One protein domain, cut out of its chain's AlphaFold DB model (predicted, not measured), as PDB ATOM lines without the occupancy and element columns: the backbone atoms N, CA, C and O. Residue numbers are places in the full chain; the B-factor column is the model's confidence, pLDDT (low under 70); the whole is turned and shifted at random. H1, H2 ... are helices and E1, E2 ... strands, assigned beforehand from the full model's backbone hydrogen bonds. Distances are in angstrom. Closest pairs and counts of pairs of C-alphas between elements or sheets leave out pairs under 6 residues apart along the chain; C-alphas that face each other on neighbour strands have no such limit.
ATOM      1  N   GLU A   3     169.786 167.376 126.035       64.38
ATOM      2  CA  GLU A   3     168.609 168.225 125.808       64.38
ATOM      3  C   GLU A   3     168.109 168.282 124.361       64.38
ATOM      4  O   GLU A   3     166.901 168.365 124.163       64.38
ATOM      5  N   ALA A   4     168.973 168.194 123.344       68.69
ATOM      6  CA  ALA A   4     168.535 168.299 121.947       68.69
ATOM      7  C   ALA A   4     167.680 167.092 121.523       68.69
ATOM      8  O   ALA A   4     166.555 167.254 121.049       68.69
ATOM      9  N   ALA A   5     168.174 165.876 121.780       71.62
ATOM     10  CA  ALA A   5     167.430 164.646 121.517       71.62
ATOM     11  C   ALA A   5     166.162 164.550 122.383       71.62
ATOM     12  O   ALA A   5     165.114 164.128 121.899       71.62
ATOM     13  N   ALA A   6     166.228 164.966 123.654       75.69
ATOM     14  CA  ALA A   6     165.053 165.024 124.523       75.69
ATOM     15  C   ALA A   6     164.007 166.036 124.020       75.69
ATOM     16  O   ALA A   6     162.815 165.732 124.000       75.69
ATOM     17  N   GLY A   7     164.448 167.206 123.553       81.88
ATOM     18  CA  GLY A   7     163.595 168.233 122.960       81.88
ATOM     19  C   GLY A   7     162.896 167.743 121.696       81.88
ATOM     20  O   GLY A   7     161.694 167.948 121.548       81.88
ATOM     21  N   TRP A   8     163.612 167.021 120.831       74.25
ATOM     22  CA  TRP A   8     163.033 166.405 119.637       74.25
ATOM     23  C   TRP A   8     162.010 165.325 119.972       74.25
ATOM     24  O   TRP A   8     160.895 165.399 119.471       74.25
ATOM     25  N   ARG A   9     162.328 164.395 120.886       77.69
ATOM     26  CA  ARG A   9     161.369 163.367 121.339       77.69
ATOM     27  C   ARG A   9     160.106 163.980 121.936       77.69
ATOM     28  O   ARG A   9     159.013 163.471 121.729       77.69
ATOM     29  N   LYS A  10     160.249 165.089 122.668       81.94
ATOM     30  CA  LYS A  10     159.116 165.816 123.251       81.94
ATOM     31  C   LYS A  10     158.285 166.551 122.195       81.94
ATOM     32  O   LYS A  10     157.072 166.656 122.344       81.94
ATOM     33  N   ARG A  11     158.930 167.111 121.165       82.44
ATOM     34  CA  ARG A  11     158.278 167.915 120.119       82.44
ATOM     35  C   ARG A  11     157.618 167.045 119.045       82.44
ATOM     36  O   ARG A  11     156.578 167.443 118.531       82.44
ATOM     37  N   TYR A  12     158.214 165.895 118.738       77.44
ATOM     38  CA  TYR A  12     157.829 164.996 117.651       77.44
ATOM     39  C   TYR A  12     157.817 163.541 118.157       77.44
ATOM     40  O   TYR A  12     158.772 162.801 117.921       77.44
ATOM     41  N   PRO A  13     156.769 163.128 118.892       74.69
ATOM     42  CA  PRO A  13     156.721 161.811 119.532       74.69
ATOM     43  C   PRO A  13     156.694 160.648 118.530       74.69
ATOM     44  O   PRO A  13     157.189 159.569 118.844       74.69
ATOM     45  N   ASP A  14     156.182 160.879 117.320       75.38
ATOM     46  CA  ASP A  14     156.137 159.882 116.242       75.38
ATOM     47  C   ASP A  14     157.487 159.712 115.520       75.38
ATOM     48  O   ASP A  14     157.653 158.813 114.697       75.38
ATOM     49  N   VAL A  15     158.476 160.563 115.824       67.75
ATOM     50  CA  VAL A  15     159.816 160.499 115.233       67.75
ATOM     51  C   VAL A  15     160.737 159.695 116.145       67.75
ATOM     52  O   VAL A  15     161.010 160.068 117.290       67.75
ATOM     53  N   ARG A  16     161.288 158.594 115.624       69.00
ATOM     54  CA  ARG A  16     162.288 157.793 116.338       69.00
ATOM     55  C   ARG A  16     163.609 158.560 116.413       69.00
ATOM     56  O   ARG A  16     164.328 158.675 115.430       69.00
ATOM     57  N   VAL A  17     163.952 159.058 117.599       68.81
ATOM     58  CA  VAL A  17     165.218 159.775 117.828       68.81
ATOM     59  C   VAL A  17     166.285 158.810 118.343       68.81
ATOM     60  O   VAL A  17     166.149 158.265 119.446       68.81
ATOM     61  N   ILE A  18     167.370 158.648 117.587       71.12
ATOM     62  CA  ILE A  18     168.547 157.840 117.943       71.12
ATOM     63  C   ILE A  18     169.739 158.780 118.163       71.12
ATOM     64  O   ILE A  18     169.845 159.815 117.510       71.12
ATOM     65  N   ARG A  19     170.598 158.466 119.141       70.31
ATOM     66  CA  ARG A  19     171.843 159.207 119.397       70.31
ATOM     67  C   ARG A  19     173.002 158.389 118.850       70.31
ATOM     68  O   ARG A  19     173.094 157.216 119.187       70.31
ATOM     69  N   ILE A  20     173.856 159.028 118.061       71.38
ATOM     70  CA  ILE A  20     175.076 158.447 117.500       71.38
ATOM     71  C   ILE A  20     176.217 159.402 117.842       71.38
ATOM     72  O   ILE A  20     176.038 160.623 117.796       71.38
ATOM     73  N   SER A  21     177.351 158.862 118.277       70.88
ATOM     74  CA  SER A  21     178.522 159.672 118.607       70.88
ATOM     75  C   SER A  21     179.215 160.179 117.338       70.88
ATOM     76  O   SER A  21     179.171 159.536 116.293       70.88
ATOM     77  N   ALA A  22     179.902 161.323 117.415       68.94
ATOM     78  CA  ALA A  22     180.664 161.839 116.274       68.94
ATOM     79  C   ALA A  22     181.792 160.881 115.827       68.94
ATOM     80  O   ALA A  22     182.154 160.870 114.656       68.94
ATOM     81  N   VAL A  23     182.314 160.050 116.741       71.88
ATOM     82  CA  VAL A  23     183.341 159.033 116.450       71.88
ATOM     83  C   VAL A  23     182.797 157.937 115.533       71.88
ATOM     84  O   VAL A  23     183.487 157.514 114.611       71.88
ATOM     85  N   GLU A  24     181.548 157.515 115.736       70.75
ATOM     86  CA  GLU A  24     180.885 156.516 114.883       70.75
ATOM     87  C   GLU A  24     180.620 157.025 113.457       70.75
ATOM     88  O   GLU A  24     180.384 156.224 112.561       70.75
ATOM     89  N   LEU A  25     180.692 158.341 113.237       74.19
ATOM     90  CA  LEU A  25     180.447 158.998 111.950       74.19
ATOM     91  C   LEU A  25     181.729 159.568 111.326       74.19
ATOM     92  O   LEU A  25     181.657 160.329 110.368       74.19
ATOM     93  N   PHE A  26     182.907 159.243 111.869       70.81
ATOM     94  CA  PHE A  26     184.166 159.905 111.506       70.81
ATOM     95  C   PHE A  26     184.541 159.771 110.019       70.81
ATOM     96  O   PHE A  26     185.104 160.705 109.453       70.81
ATOM     97  N   ASN A  27     184.211 158.643 109.386       79.25
ATOM     98  CA  ASN A  27     184.457 158.416 107.957       79.25
ATOM     99  C   ASN A  27     183.240 158.724 107.072       79.25
ATOM    100  O   ASN A  27     183.313 158.521 105.864       79.25
ATOM    101  N   GLU A  28     182.134 159.179 107.659       81.44
ATOM    102  CA  GLU A  28     180.908 159.481 106.930       81.44
ATOM    103  C   GLU A  28     180.872 160.964 106.554       81.44
ATOM    104  O   GLU A  28     181.201 161.842 107.362       81.44
ATOM    105  N   GLU A  29     180.433 161.265 105.332       83.81
ATOM    106  CA  GLU A  29     180.317 162.642 104.854       83.81
ATOM    107  C   GLU A  29     178.945 163.233 105.213       83.81
ATOM    108  O   GLU A  29     177.905 162.658 104.872       83.81
ATOM    109  N   PRO A  30     178.897 164.380 105.913       85.56
ATOM    110  CA  PRO A  30     177.636 165.028 106.222       85.56
ATOM    111  C   PRO A  30     177.035 165.671 104.976       85.56
ATOM    112  O   PRO A  30     177.716 166.325 104.191       85.56
ATOM    113  N   VAL A  31     175.715 165.575 104.862       86.56
ATOM    114  CA  VAL A  31     174.946 166.237 103.801       86.56
ATOM    115  C   VAL A  31     174.902 167.745 104.039       86.56
ATOM    116  O   VAL A  31     174.918 168.543 103.103       86.56
ATOM    117  N   VAL A  32     174.827 168.156 105.307       85.00
ATOM    118  CA  VAL A  32     174.883 169.565 105.693       85.00
ATOM    119  C   VAL A  32     175.533 169.727 107.059       85.00
ATOM    120  O   VAL A  32     175.284 168.956 107.987       85.00
ATOM    121  N   GLU A  33     176.339 170.778 107.190       85.06
ATOM    122  CA  GLU A  33     176.813 171.270 108.477       85.06
ATOM    123  C   GLU A  33     176.089 172.577 108.821       85.06
ATOM    124  O   GLU A  33     176.099 173.542 108.056       85.06
ATOM    125  N   PHE A  34     175.421 172.614 109.973       74.81
ATOM    126  CA  PHE A  34     174.664 173.777 110.422       74.81
ATOM    127  C   PHE A  34     174.946 174.083 111.890       74.81
ATOM    128  O   PHE A  34     174.616 173.299 112.779       74.81
ATOM    129  N   ARG A  35     175.520 175.266 112.156       78.12
ATOM    130  CA  ARG A  35     175.860 175.745 113.513       78.12
ATOM    131  C   ARG A  35     176.681 174.729 114.330       78.12
ATOM    132  O   ARG A  35     176.387 174.514 115.502       78.12
ATOM    133  N   GLY A  36     177.682 174.098 113.709       76.50
ATOM    134  CA  GLY A  36     178.538 173.096 114.363       76.50
ATOM    135  C   GLY A  36     177.874 171.728 114.566       76.50
ATOM    136  O   GLY A  36     178.361 170.909 115.341       76.50
ATOM    137  N   ARG A  37     176.741 171.481 113.899       77.06
ATOM    138  CA  ARG A  37     176.060 170.185 113.871       77.06
ATOM    139  C   ARG A  37     176.162 169.595 112.483       77.06
ATOM    140  O   ARG A  37     175.832 170.274 111.512       77.06
ATOM    141  N   ARG A  38     176.556 168.333 112.401       83.25
ATOM    142  CA  ARG A  38     176.608 167.573 111.154       83.25
ATOM    143  C   ARG A  38     175.329 166.765 111.005       83.25
ATOM    144  O   ARG A  38     174.871 166.140 111.963       83.25
ATOM    145  N   VAL A  39     174.729 166.817 109.823       83.19
ATOM    146  CA  VAL A  39     173.478 166.123 109.510       83.19
ATOM    147  C   VAL A  39     173.734 165.105 108.413       83.19
ATOM    148  O   VAL A  39     174.333 165.436 107.389       83.19
ATOM    149  N   TYR A  40     173.240 163.889 108.616       86.81
ATOM    150  CA  TYR A  40     173.399 162.777 107.686       86.81
ATOM    151  C   TYR A  40     172.030 162.200 107.341       86.81
ATOM    152  O   TYR A  40     171.165 162.069 108.216       86.81
ATOM    153  N   PHE A  41     171.843 161.842 106.074       86.38
ATOM    154  CA  PHE A  41     170.748 160.967 105.677       86.38
ATOM    155  C   PHE A  41     171.118 159.531 106.014       86.38
ATOM    156  O   PHE A  41     172.271 159.131 105.855       86.38
ATOM    157  N   ALA A  42     170.149 158.757 106.483       86.62
ATOM    158  CA  ALA A  42     170.369 157.360 106.783       86.62
ATOM    159  C   ALA A  42     169.166 156.499 106.419       86.62
ATOM    160  O   ALA A  42     168.024 156.962 106.390       86.62
ATOM    161  N   THR A  43     169.452 155.228 106.177       86.88
ATOM    162  CA  THR A  43     168.459 154.169 106.050       86.88
ATOM    163  C   THR A  43     168.544 153.246 107.255       86.88
ATOM    164  O   THR A  43     169.615 153.079 107.853       86.88
ATOM    165  N   SER A  44     167.420 152.645 107.641       83.69
ATOM    166  CA  SER A  44     167.394 151.661 108.718       83.69
ATOM    167  C   SER A  44     166.666 150.385 108.326       83.69
ATOM    168  O   SER A  44     165.485 150.377 108.000       83.69
ATOM    169  N   THR A  45     167.350 149.252 108.481       79.00
ATOM    170  CA  THR A  45     166.759 147.914 108.307       79.00
ATOM    171  C   THR A  45     166.256 147.320 109.630       79.00
ATOM    172  O   THR A  45     166.133 146.106 109.780       79.00
ATOM    173  N   GLY A  46     165.989 148.163 110.636       70.75
ATOM    174  CA  GLY A  46     165.504 147.767 111.965       70.75
ATOM    175  C   GLY A  46     166.601 147.365 112.959       70.75
ATOM    176  O   GLY A  46     166.456 147.636 114.153       70.75
ATOM    177  N   VAL A  47     167.705 146.789 112.474       73.06
ATOM    178  CA  VAL A  47     168.898 146.411 113.266       73.06
ATOM    179  C   VAL A  47     170.147 147.207 112.899       73.06
ATOM    180  O   VAL A  47     170.968 147.462 113.774       73.06
ATOM    181  N   CYS A  48     170.270 147.635 111.643       76.88
ATOM    182  CA  CYS A  48     171.392 148.441 111.177       76.88
ATOM    183  C   CYS A  48     170.918 149.837 110.773       76.88
ATOM    184  O   CYS A  48     169.768 150.025 110.360       76.88
ATOM    185  N   VAL A  49     171.827 150.797 110.904       83.62
ATOM    186  CA  VAL A  49     171.698 152.153 110.377       83.62
ATOM    187  C   VAL A  49     172.875 152.364 109.433       83.62
ATOM    188  O   VAL A  49     174.008 152.087 109.822       83.62
ATOM    189  N   SER A  50     172.601 152.832 108.220       85.56
ATOM    190  CA  SER A  50     173.619 153.125 107.208       85.56
ATOM    191  C   SER A  50     173.435 154.547 106.700       85.56
ATOM    192  O   SER A  50     172.308 154.944 106.411       85.56
ATOM    193  N   VAL A  51     174.520 155.312 106.583       87.75
ATOM    194  CA  VAL A  51     174.490 156.655 105.990       87.75
ATOM    195  C   VAL A  51     174.346 156.545 104.469       87.75
ATOM    196  O   VAL A  51     174.873 155.621 103.850       87.75
ATOM    197  N   THR A  52     173.603 157.470 103.864       85.56
ATOM    198  CA  THR A  52     173.454 157.591 102.407       85.56
ATOM    199  C   THR A  52     173.611 159.047 101.972       85.56
ATOM    200  O   THR A  52     173.349 159.967 102.745       85.56
ATOM    201  N   ALA A  53     174.035 159.265 100.727       85.06
ATOM    202  CA  ALA A  53     174.045 160.586 100.100       85.06
ATOM    203  C   ALA A  53     172.688 160.938  99.453       85.06
ATOM    204  O   ALA A  53     172.376 162.115  99.265       85.06
ATOM    205  N   GLU A  54     171.860 159.934  99.149       85.56
ATOM    206  CA  GLU A  54     170.614 160.096  98.400       85.56
ATOM    207  C   GLU A  54     169.437 160.368  99.350       85.56
ATOM    208  O   GLU A  54     168.931 159.477 100.034       85.56
ATOM    209  N   ALA A  55     168.942 161.609  99.359       82.00
ATOM    210  CA  ALA A  55     167.813 162.014 100.203       82.00
ATOM    211  C   ALA A  55     166.540 161.183  99.956       82.00
ATOM    212  O   ALA A  55     165.741 160.986 100.866       82.00
ATOM    213  N   SER A  56     166.340 160.711  98.722       84.88
ATOM    214  CA  SER A  56     165.181 159.904  98.327       84.88
ATOM    215  C   SER A  56     165.192 158.490  98.900       84.88
ATOM    216  O   SER A  56     164.139 157.863  98.965       84.88
ATOM    217  N   GLU A  57     166.361 157.983  99.283       84.56
ATOM    218  CA  GLU A  57     166.501 156.657  99.885       84.56
ATOM    219  C   GLU A  57     166.381 156.708 101.412       84.56
ATOM    220  O   GLU A  57     166.142 155.684 102.041       84.56
ATOM    221  N   ALA A  58     166.525 157.896 102.004       84.69
ATOM    222  CA  ALA A  58     166.597 158.091 103.442       84.69
ATOM    223  C   ALA A  58     165.237 157.923 104.137       84.69
ATOM    224  O   ALA A  58     164.274 158.633 103.843       84.69
ATOM    225  N   ASP A  59     165.193 157.051 105.144       85.31
ATOM    226  CA  ASP A  59     164.066 156.916 106.079       85.31
ATOM    227  C   ASP A  59     164.363 157.532 107.462       85.31
ATOM    228  O   ASP A  59     163.478 157.629 108.317       85.31
ATOM    229  N   MET A  60     165.599 158.006 107.672       81.38
ATOM    230  CA  MET A  60     166.093 158.545 108.935       81.38
ATOM    231  C   MET A  60     167.034 159.745 108.735       81.38
ATOM    232  O   MET A  60     167.742 159.862 107.736       81.38
ATOM    233  N   LEU A  61     167.070 160.630 109.738       80.56
ATOM    234  CA  LEU A  61     168.056 161.706 109.866       80.56
ATOM    235  C   LEU A  61     168.918 161.494 111.109       80.56
ATOM    236  O   LEU A  61     168.388 161.318 112.209       80.56
ATOM    237  N   ILE A  62     170.238 161.574 110.945       81.69
ATOM    238  CA  ILE A  62     171.200 161.551 112.050       81.69
ATOM    239  C   ILE A  62     171.713 162.971 112.276       81.69
ATOM    240  O   ILE A  62     172.159 163.642 111.347       81.69
ATOM    241  N   LEU A  63     171.659 163.420 113.528       78.50
ATOM    242  CA  LEU A  63     172.184 164.707 113.972       78.50
ATOM    243  C   LEU A  63     173.378 164.442 114.888       78.50
ATOM    244  O   LEU A  63     173.196 163.972 116.013       78.50
ATOM    245  N   ALA A  64     174.578 164.751 114.412       77.12
ATOM    246  CA  ALA A  64     175.791 164.700 115.210       77.12
ATOM    247  C   ALA A  64     176.142 166.102 115.708       77.12
ATOM    248  O   ALA A  64     176.165 167.071 114.948       77.12
ATOM    249  N   GLU A  65     176.423 166.208 117.000       73.44
ATOM    250  CA  GLU A  65     177.001 167.405 117.601       73.44
ATOM    251  C   GLU A  65     178.440 167.065 117.989       73.44
ATOM    252  O   GLU A  65     178.689 165.984 118.533       73.44
ATOM    253  N   GLU A  66     179.387 167.971 117.742       65.81
ATOM    254  CA  GLU A  66     180.695 167.875 118.387       65.81
ATOM    255  C   GLU A  66     180.489 168.122 119.885       65.81
ATOM    256  O   GLU A  66     180.383 169.252 120.362       65.81
TER     257      GLU A  66
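AT A GLANCE: This is residues 3 to 66 of the 73 residues of an uncharacterized protein of Paraburkholderia phenoliruptrix (UniProt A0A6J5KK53). A small, strongly twisted sheet is built round the long strand E2, which bends by 51 degrees at residue 41; E1 and E3 lie at different parts of its length on one side, and E4 lies on the other. The short helix H1 is set off from this sheet, joined to it by a long stretch with no named element, residues 12 to 31. The printed part has 64 residues, with one named helix, H1, followed along the chain by four named strands, E1 to E4; the sheet is branched, its neighbour pairs E1 and E2, E2 and E3, and E2 and E4 each antiparallel, and the class is mixed, with under half of the residues in named elements. The whole is compact, with a radius of gyration of the C-alphas of 11.6 A and spans of 29 by 27 by 20 A.

IN THESE COORDINATES: E2, residues 37 to 44, is 21.1 A long from C-alpha 37 at (176.060, 170.185, 113.871) to C-alpha 44. E4, residues 60 to 65, measures 16.5 A and ends at C-alpha 65 (177.001, 167.405, 117.601). E3 is residues 49 to 52, 9.8 A, and E1 residues 32 to 34, 6.3 A. H1, residues 3 to 11, is 11.8 A long and begins at C-alpha 3 (168.609, 168.225, 125.808).

HOW THE PARTS SIT: E2 and E4 are antiparallel at 150 degrees; C-alphas 37 and 65 face each other at 4.7 A, and N 64 and O 38 are 2.8 A apart, within hydrogen-bond range. E1 and E2 form a hairpin, with N 34 and O 37 at 2.8 A. E2 and E3 form another, with N 43 and O 50 at 2.9 A. E1, E2 and E3 make a meander, each strand the antiparallel neighbour of the one before. E1 and E3 are apart. H1 is not on the sheet; in it every O i to N i+4 pair is within hydrogen-bond range.

THE WHOLE: The C-alphas farthest apart are those of Lys 10 and Asn 27, 30.5 A. The printed part has no cut, and the link from H1 to E1 is long. The mean pLDDT of the printed part is 78.4; residues 3 to 4, 15 to 17, 22 and 66 are under 70.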